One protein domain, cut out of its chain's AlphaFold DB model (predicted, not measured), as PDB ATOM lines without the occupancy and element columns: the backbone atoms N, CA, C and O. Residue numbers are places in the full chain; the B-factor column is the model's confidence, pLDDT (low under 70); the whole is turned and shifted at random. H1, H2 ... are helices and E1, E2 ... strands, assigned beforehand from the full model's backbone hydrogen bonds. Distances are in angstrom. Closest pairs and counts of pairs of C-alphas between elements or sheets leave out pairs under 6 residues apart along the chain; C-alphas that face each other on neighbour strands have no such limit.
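AT A GLANCE: This is residues 3 to 63 of the 65 residues of an uncharacterized protein of Ruminococcus sp. OM08-7 (UniProt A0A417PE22). One strongly twisted sheet of four strands makes a wall, with helix H1 running along the strands over one face, above E4 and E3, and the opposite face bare. The very short helix H2 sits near the E2 edge and only grazes the sheet. The printed part has 61 residues, with two named helices and four named strands in the order H1 E1 E2 H2 E3 E4. The sheet's order is E2 E1 E4 E3, mixed, and the class is mixed, helices and strands. The whole is compact and rounded, with a radius of gyration of the C-alphas of 10.0 A and spans of 24 by 20 by 19 A.

HOW THE PARTS SIT: Start at residues 3 to 4, a short antiparallel pairing with residues 47 to 48 of E3, which spans residues 47 to 52. Next comes H1, residues 6 to 12, on the sheet at a height over the sheet of 9.5 A. It lies over E4, residues 57 to 62, and only just over E3, on which 3 of its 7 C-alphas fall; on the local plane it stands at 16 degrees to E4. The closest C-alphas of H1 and E3 are those of Met 6 and Val 47, 6.3 A apart. Read on to E1, residues 18 to 23, and E2, residues 26 to 31, a hairpin of antiparallel strands at 156 degrees; N 21 and O 29 are 2.9 A apart, within hydrogen-bond range. H2, residues 36 to 39, follows and only grazes the sheet with residues 37 to 39; its closest C-alpha pair with E2 is Ile 38 and Gly 31, 6.7 A. H1 and H2 are near each other, with 5 pairs of C-alphas within 10 A. E3 and E4 form the second hairpin, antiparallel at 167 degrees, with N 50 and O 59 at 2.8 A. E4 and E1 are parallel neighbours at 22 degrees, with N 20 and O 58 at 2.8 A. E2, H2 and E3 form a split strand-helix-strand unit, two strands running the same way with E1 and E4 between them in the sheet, and its crossover is right-handed. The edge strands E2 and E3 are apart. In H1 every O i to N i+4 pair is within hydrogen-bond range, while H2 is too short for such a pair.

IN THESE COORDINATES: Find C-alpha 6 at (107.207, 161.489, 156.067), where H1 begins; it runs 9.9 A to C-alpha 12. E1 begins at C-alpha 18, (116.657, 163.166, 166.394), and is 16.7 A long. E2 measures 15.1 A, H2 4.9 A and E3 15.8 A. E4 covers 16.2 A and ends at C-alpha 62, (103.630, 154.742, 161.318).

THE WHOLE: Look for the two C-alphas farthest apart, those of Glu 43 and Val 54, at 27.5 A. The printed part has no cut. No link is long; H2 to E3, with 7 residues between them, is short and the others are tight. The mean pLDDT of the printed part is 89.8, and no printed residue is under 70.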
ATOM      1  N   VAL A   3      98.929 164.233 161.578       86.44
ATOM      2  CA  VAL A   3      99.067 163.264 160.480       86.44
ATOM      3  C   VAL A   3      99.600 163.989 159.251       86.44
ATOM      4  O   VAL A   3      99.013 164.976 158.809       86.44
ATOM      5  N   MET A   4     100.720 163.521 158.713       90.31
ATOM      6  CA  MET A   4     101.333 164.064 157.503       90.31
ATOM      7  C   MET A   4     102.182 163.002 156.800       90.31
ATOM      8  O   MET A   4     102.389 161.918 157.332       90.31
ATOM      9  N   SER A   5     102.700 163.318 155.614       90.38
ATOM     10  CA  SER A   5     103.675 162.450 154.944       90.38
ATOM     11  C   SER A   5     105.046 162.541 155.608       90.38
ATOM     12  O   SER A   5     105.423 163.601 156.119       90.38
ATOM     13  N   MET A   6     105.843 161.472 155.531       89.94
ATOM     14  CA  MET A   6     107.207 161.489 156.067       89.94
ATOM     15  C   MET A   6     108.054 162.598 155.430       89.94
ATOM     16  O   MET A   6     108.831 163.258 156.109       89.94
ATOM     17  N   ARG A   7     107.841 162.902 154.146       90.38
ATOM     18  CA  ARG A   7     108.495 164.033 153.465       90.38
ATOM     19  C   ARG A   7     108.216 165.380 154.132       90.38
ATOM     20  O   ARG A   7     109.139 166.180 154.275       90.38
ATOM     21  N   CYS A   8     106.977 165.631 154.562       89.88
ATOM     22  CA  CYS A   8     106.643 166.841 155.314       89.88
ATOM     23  C   CYS A   8     107.374 166.885 156.660       89.88
ATOM     24  O   CYS A   8     107.874 167.941 157.039       89.88
ATOM     25  N   VAL A   9     107.491 165.743 157.345       89.56
ATOM     26  CA  VAL A   9     108.258 165.637 158.595       89.56
ATOM     27  C   VAL A   9     109.721 165.988 158.358       89.56
ATOM     28  O   VAL A   9     110.262 166.841 159.054       89.56
ATOM     29  N   LEU A  10     110.356 165.368 157.358       87.38
ATOM     30  CA  LEU A  10     111.774 165.586 157.067       87.38
ATOM     31  C   LEU A  10     112.063 167.028 156.623       87.38
ATOM     32  O   LEU A  10     113.114 167.560 156.953       87.38
ATOM     33  N   GLY A  11     111.116 167.689 155.949       86.81
ATOM     34  CA  GLY A  11     111.217 169.117 155.624       86.81
ATOM     35  C   GLY A  11     111.064 170.058 156.828       86.81
ATOM     36  O   GLY A  11     111.495 171.206 156.756       86.81
ATOM     37  N   ALA A  12     110.461 169.594 157.926       87.19
ATOM     38  CA  ALA A  12     110.240 170.381 159.141       87.19
ATOM     39  C   ALA A  12     111.339 170.199 160.205       87.19
ATOM     40  O   ALA A  12     111.383 170.954 161.179       87.19
ATOM     41  N   VAL A  13     112.216 169.204 160.048       89.81
ATOM     42  CA  VAL A  13     113.309 168.895 160.981       89.81
ATOM     43  C   VAL A  13     114.660 169.352 160.429       89.81
ATOM     44  O   VAL A  13     114.854 169.454 159.222       89.81
ATOM     45  N   ASN A  14     115.616 169.622 161.318       87.69
ATOM     46  CA  ASN A  14     116.987 169.980 160.941       87.69
ATOM     47  C   ASN A  14     117.957 168.799 161.136       87.69
ATOM     48  O   ASN A  14     117.606 167.766 161.705       87.69
ATOM     49  N   ASP A  15     119.207 168.961 160.703       84.88
ATOM     50  CA  ASP A  15     120.297 167.982 160.852       84.88
ATOM     51  C   ASP A  15     120.630 167.598 162.305       84.88
ATOM     52  O   ASP A  15     121.198 166.531 162.540       84.88
ATOM     53  N   ARG A  16     120.235 168.416 163.286       87.81
ATOM     54  CA  ARG A  16     120.409 168.146 164.723       87.81
ATOM     55  C   ARG A  16     119.204 167.459 165.358       87.81
ATOM     56  O   ARG A  16     119.267 167.087 166.529       87.81
ATOM     57  N   THR A  17     118.106 167.313 164.620       91.44
ATOM     58  CA  THR A  17     116.866 166.746 165.138       91.44
ATOM     59  C   THR A  17     116.931 165.227 165.109       91.44
ATOM     60  O   THR A  17     117.078 164.611 164.053       91.44
ATOM     61  N   GLN A  18     116.746 164.612 166.274       93.69
ATOM     62  CA  GLN A  18     116.657 163.166 166.394       93.69
ATOM     63  C   GLN A  18     115.241 162.696 166.050       93.69
ATOM     64  O   GLN A  18     114.302 162.875 166.826       93.69
ATOM     65  N   VAL A  19     115.095 162.044 164.907       94.12
ATOM     66  CA  VAL A  19     113.881 161.357 164.469       94.12
ATOM     67  C   VAL A  19     113.792 159.992 165.159       94.12
ATOM     68  O   VAL A  19     114.751 159.224 165.180       94.12
ATOM     69  N   LYS A  20     112.640 159.669 165.744       94.75
ATOM     70  CA  LYS A  20     112.328 158.375 166.366       94.75
ATOM     71  C   LYS A  20     111.074 157.814 165.722       94.75
ATOM     72  O   LYS A  20     110.005 158.385 165.908       94.75
ATOM     73  N   ILE A  21     111.202 156.707 165.003       93.56
ATOM     74  CA  ILE A  21     110.093 156.078 164.288       93.56
ATOM     75  C   ILE A  21     109.546 154.917 165.117       93.56
ATOM     76  O   ILE A  21     110.280 154.008 165.513       93.56
ATOM     77  N   TYR A  22     108.242 154.943 165.359       93.38
ATOM     78  CA  TYR A  22     107.502 153.959 166.129       93.38
ATOM     79  C   TYR A  22     106.503 153.215 165.243       93.38
ATOM     80  O   TYR A  22     105.769 153.824 164.469       93.38
ATOM     81  N   ARG A  23     106.404 151.897 165.431       90.81
ATOM     82  CA  ARG A  23     105.306 151.066 164.925       90.81
ATOM     83  C   ARG A  23     104.470 150.621 166.119       90.81
ATOM     84  O   ARG A  23     104.942 149.892 166.994       90.81
ATOM     85  N   GLY A  24     103.237 151.114 166.208       87.31
ATOM     86  CA  GLY A  24     102.398 150.901 167.386       87.31
ATOM     87  C   GLY A  24     103.003 151.552 168.636       87.31
ATOM     88  O   GLY A  24     102.981 152.775 168.755       87.31
ATOM     89  N   ARG A  25     103.494 150.740 169.583       87.81
ATOM     90  CA  ARG A  25     104.196 151.190 170.806       87.81
ATOM     91  C   ARG A  25     105.705 150.915 170.772       87.81
ATOM     92  O   ARG A  25     106.413 151.321 171.690       87.81
ATOM     93  N   SER A  26     106.194 150.241 169.735       91.75
ATOM     94  CA  SER A  26     107.585 149.802 169.634       91.75
ATOM     95  C   SER A  26     108.401 150.784 168.808       91.75
ATOM     96  O   SER A  26     107.983 151.179 167.722       91.75
ATOM     97  N   LEU A  27     109.575 151.164 169.316       93.62
ATOM     98  CA  LEU A  27     110.559 151.926 168.551       93.62
ATOM     99  C   LEU A  27     111.187 151.000 167.505       93.62
ATOM    100  O   LEU A  27     111.770 149.982 167.871       93.62
ATOM    101  N   VAL A  28     111.068 151.356 166.229       92.69
ATOM    102  CA  VAL A  28     111.650 150.586 165.119       92.69
ATOM    103  C   VAL A  28     113.043 151.100 164.799       92.69
ATOM    104  O   VAL A  28     113.983 150.326 164.658       92.69
ATOM    105  N   THR A  29     113.193 152.422 164.729       93.25
ATOM    106  CA  THR A  29     114.477 153.060 164.446       93.25
ATOM    107  C   THR A  29     114.539 154.452 165.063       93.25
ATOM    108  O   THR A  29     113.520 155.064 165.393       93.25
ATOM    109  N   LYS A  30     115.757 154.954 165.251       93.25
ATOM    110  CA  LYS A  30     116.026 156.325 165.678       93.25
ATOM    111  C   LYS A  30     117.288 156.825 164.997       93.25
ATOM    112  O   LYS A  30     118.232 156.057 164.831       93.25
ATOM    113  N   GLY A  31     117.318 158.103 164.664       92.12
ATOM    114  CA  GLY A  31     118.403 158.652 163.877       92.12
ATOM    115  C   GLY A  31     118.178 160.090 163.464       92.12
ATOM    116  O   GLY A  31     117.193 160.703 163.857       92.12
ATOM    117  N   ASN A  32     119.081 160.617 162.651       91.75
ATOM    118  CA  ASN A  32     118.854 161.888 161.968       91.75
ATOM    119  C   ASN A  32     118.150 161.638 160.631       91.75
ATOM    120  O   ASN A  32     118.211 160.535 160.088       91.75
ATOM    121  N   TRP A  33     117.515 162.672 160.082       87.75
ATOM    122  CA  TRP A  33     116.691 162.571 158.870       87.75
ATOM    123  C   TRP A  33     117.426 162.009 157.639       87.75
ATOM    124  O   TRP A  33     116.790 161.420 156.772       87.75
ATOM    125  N   TYR A  34     118.749 162.173 157.575       86.62
ATOM    126  CA  TYR A  34     119.601 161.756 156.457       86.62
ATOM    127  C   TYR A  34     120.218 160.359 156.623       86.62
ATOM    128  O   TYR A  34     121.009 159.941 155.784       86.62
ATOM    129  N   GLN A  35     119.935 159.650 157.718       87.62
ATOM    130  CA  GLN A  35     120.426 158.283 157.893       87.62
ATOM    131  C   GLN A  35     119.585 157.308 157.069       87.62
ATOM    132  O   GLN A  35     118.359 157.419 157.085       87.62
ATOM    133  N   ASP A  36     120.223 156.325 156.423       84.69
ATOM    134  CA  ASP A  36     119.557 155.317 155.580       84.69
ATOM    135  C   ASP A  36     118.313 154.718 156.247       84.69
ATOM    136  O   ASP A  36     117.232 154.735 155.667       84.69
ATOM    137  N   ASN A  37     118.419 154.334 157.522       88.56
ATOM    138  CA  ASN A  37     117.312 153.739 158.273       88.56
ATOM    139  C   ASN A  37     116.083 154.659 158.417       88.56
ATOM    140  O   ASN A  37     114.996 154.176 158.706       88.56
ATOM    141  N   ILE A  38     116.243 155.984 158.332       90.50
ATOM    142  CA  ILE A  38     115.127 156.946 158.347       90.50
ATOM    143  C   ILE A  38     114.605 157.165 156.926       90.50
ATOM    144  O   ILE A  38     113.394 157.268 156.726       90.50
ATOM    145  N   LEU A  39     115.511 157.192 155.944       87.88
ATOM    146  CA  LEU A  39     115.187 157.350 154.528       87.88
ATOM    147  C   LEU A  39     114.346 156.184 153.988       87.88
ATOM    148  O   LEU A  39     113.514 156.416 153.117       87.88
ATOM    149  N   GLU A  40     114.464 154.977 154.552       90.00
ATOM    150  CA  GLU A  40     113.586 153.831 154.240       90.00
ATOM    151  C   GLU A  40     112.087 154.131 154.430       90.00
ATOM    152  O   GLU A  40     111.242 153.487 153.813       90.00
ATOM    153  N   TYR A  41     111.740 155.126 155.249       88.38
ATOM    154  CA  TYR A  41     110.356 155.510 155.542       88.38
ATOM    155  C   TYR A  41     109.893 156.737 154.744       88.38
ATOM    156  O   TYR A  41     108.798 157.242 154.977       88.38
ATOM    157  N   LEU A  42     110.695 157.239 153.796       87.06
ATOM    158  CA  LEU A  42     110.351 158.405 152.966       87.06
ATOM    159  C   LEU A  42     109.061 158.233 152.158       87.06
ATOM    160  O   LEU A  42     108.398 159.230 151.860       87.06
ATOM    161  N   GLU A  43     108.744 156.998 151.770       86.44
ATOM    162  CA  GLU A  43     107.562 156.662 150.970       86.44
ATOM    163  C   GLU A  43     106.277 156.570 151.810       86.44
ATOM    164  O   GLU A  43     105.187 156.466 151.250       86.44
ATOM    165  N   GLU A  44     106.374 156.667 153.141       86.94
ATOM    166  CA  GLU A  44     105.213 156.617 154.027       86.94
ATOM    167  C   GLU A  44     104.367 157.892 153.876       86.94
ATOM    168  O   GLU A  44     104.766 159.008 154.242       86.94
ATOM    169  N   LEU A  45     103.170 157.708 153.315       82.56
ATOM    170  CA  LEU A  45     102.229 158.786 153.007       82.56
ATOM    171  C   LEU A  45     101.483 159.292 154.248       82.56
ATOM    172  O   LEU A  45     101.084 160.455 154.280       82.56
ATOM    173  N   GLU A  46     101.330 158.441 155.266       89.25
ATOM    174  CA  GLU A  46     100.556 158.727 156.475       89.25
ATOM    175  C   GLU A  46     101.334 158.323 157.735       89.25
ATOM    176  O   GLU A  46     101.384 157.154 158.132       89.25
ATOM    177  N   VAL A  47     101.939 159.315 158.389       91.94
ATOM    178  CA  VAL A  47     102.626 159.172 159.677       91.94
ATOM    179  C   VAL A  47     102.120 160.208 160.681       91.94
ATOM    180  O   VAL A  47     101.852 161.355 160.324       91.94
ATOM    181  N   GLU A  48     101.994 159.836 161.957       92.94
ATOM    182  CA  GLU A  48     101.752 160.806 163.031       92.94
ATOM    183  C   GLU A  48     103.095 161.370 163.475       92.94
ATOM    184  O   GLU A  48     103.929 160.637 164.007       92.94
ATOM    185  N   ALA A  49     103.309 162.667 163.292       91.75
ATOM    186  CA  ALA A  49     104.534 163.332 163.709       91.75
ATOM    187  C   ALA A  49     104.297 164.275 164.892       91.75
ATOM    188  O   ALA A  49     103.283 164.977 164.974       91.75
ATOM    189  N   ASP A  50     105.253 164.291 165.813       92.50
ATOM    190  CA  ASP A  50     105.300 165.158 166.983       92.50
ATOM    191  C   ASP A  50     106.711 165.723 167.118       92.50
ATOM    192  O   ASP A  50     107.657 165.000 167.443       92.50
ATOM    193  N   LEU A  51     106.868 167.007 166.804       90.25
ATOM    194  CA  LEU A  51     108.147 167.692 166.912       90.25
ATOM    195  C   LEU A  51     108.269 168.350 168.286       90.25
ATOM    196  O   LEU A  51     107.590 169.330 168.582       90.25
ATOM    197  N   ASP A  52     109.180 167.835 169.101       89.25
ATOM    198  CA  ASP A  52     109.588 168.442 170.359       89.25
ATOM    199  C   ASP A  52     110.783 169.368 170.099       89.25
ATOM    200  O   ASP A  52     111.942 168.941 170.058       89.25
ATOM    201  N   ALA A  53     110.487 170.649 169.872       83.06
ATOM    202  CA  ALA A  53     111.501 171.663 169.582       83.06
ATOM    203  C   ALA A  53     112.448 171.925 170.770       83.06
ATOM    204  O   ALA A  53     113.588 172.329 170.566       83.06
ATOM    205  N   VAL A  54     111.999 171.667 172.005       86.56
ATOM    206  CA  VAL A  54     112.796 171.880 173.224       86.56
ATOM    207  C   VAL A  54     113.930 170.858 173.308       86.56
ATOM    208  O   VAL A  54     115.072 171.213 173.589       86.56
ATOM    209  N   ASN A  55     113.633 169.592 173.011       88.06
ATOM    210  CA  ASN A  55     114.595 168.494 173.056       88.06
ATOM    211  C   ASN A  55     115.223 168.179 171.688       88.06
ATOM    212  O   ASN A  55     116.076 167.298 171.612       88.06
ATOM    213  N   ASN A  56     114.819 168.873 170.614       90.25
ATOM    214  CA  ASN A  56     115.177 168.555 169.224       90.25
ATOM    215  C   ASN A  56     114.900 167.081 168.879       90.25
ATOM    216  O   ASN A  56     115.726 166.390 168.280       90.25
ATOM    217  N   VAL A  57     113.730 166.579 169.279       92.56
ATOM    218  CA  VAL A  57     113.308 165.203 168.993       92.56
ATOM    219  C   VAL A  57     112.031 165.232 168.175       92.56
ATOM    220  O   VAL A  57     111.038 165.810 168.595       92.56
ATOM    221  N   CYS A  58     112.023 164.544 167.039       93.12
ATOM    222  CA  CYS A  58     110.810 164.292 166.279       93.12
ATOM    223  C   CYS A  58     110.358 162.850 166.506       93.12
ATOM    224  O   CYS A  58     111.078 161.908 166.180       93.12
ATOM    225  N   LYS A  59     109.175 162.653 167.083       94.62
ATOM    226  CA  LYS A  59     108.558 161.331 167.209       94.62
ATOM    227  C   LYS A  59     107.640 161.126 166.018       94.62
ATOM    228  O   LYS A  59     106.745 161.927 165.789       94.62
ATOM    229  N   VAL A  60     107.856 160.042 165.295       93.81
ATOM    230  CA  VAL A  60     107.068 159.638 164.136       93.81
ATOM    231  C   VAL A  60     106.413 158.309 164.464       93.81
ATOM    232  O   VAL A  60     107.078 157.403 164.962       93.81
ATOM    233  N   ARG A  61     105.122 158.165 164.192       93.75
ATOM    234  CA  ARG A  61     104.388 156.914 164.351       93.75
ATOM    235  C   ARG A  61     103.803 156.504 163.010       93.75
ATOM    236  O   ARG A  61     103.098 157.281 162.379       93.75
ATOM    237  N   LEU A  62     104.114 155.290 162.582       91.12
ATOM    238  CA  LEU A  62     103.630 154.742 161.318       91.12
ATOM    239  C   LEU A  62     102.149 154.372 161.458       91.12
ATOM    240  O   LEU A  62     101.796 153.653 162.398       91.12
ATOM    241  N   ILE A  63     101.307 154.872 160.548       85.50
ATOM    242  CA  ILE A  63      99.850 154.643 160.565       85.50
ATOM    243  C   ILE A  63      99.445 153.522 159.590       85.50
ATOM    244  O   ILE A  63      98.367 152.952 159.735       85.50
TER     245      ILE A  63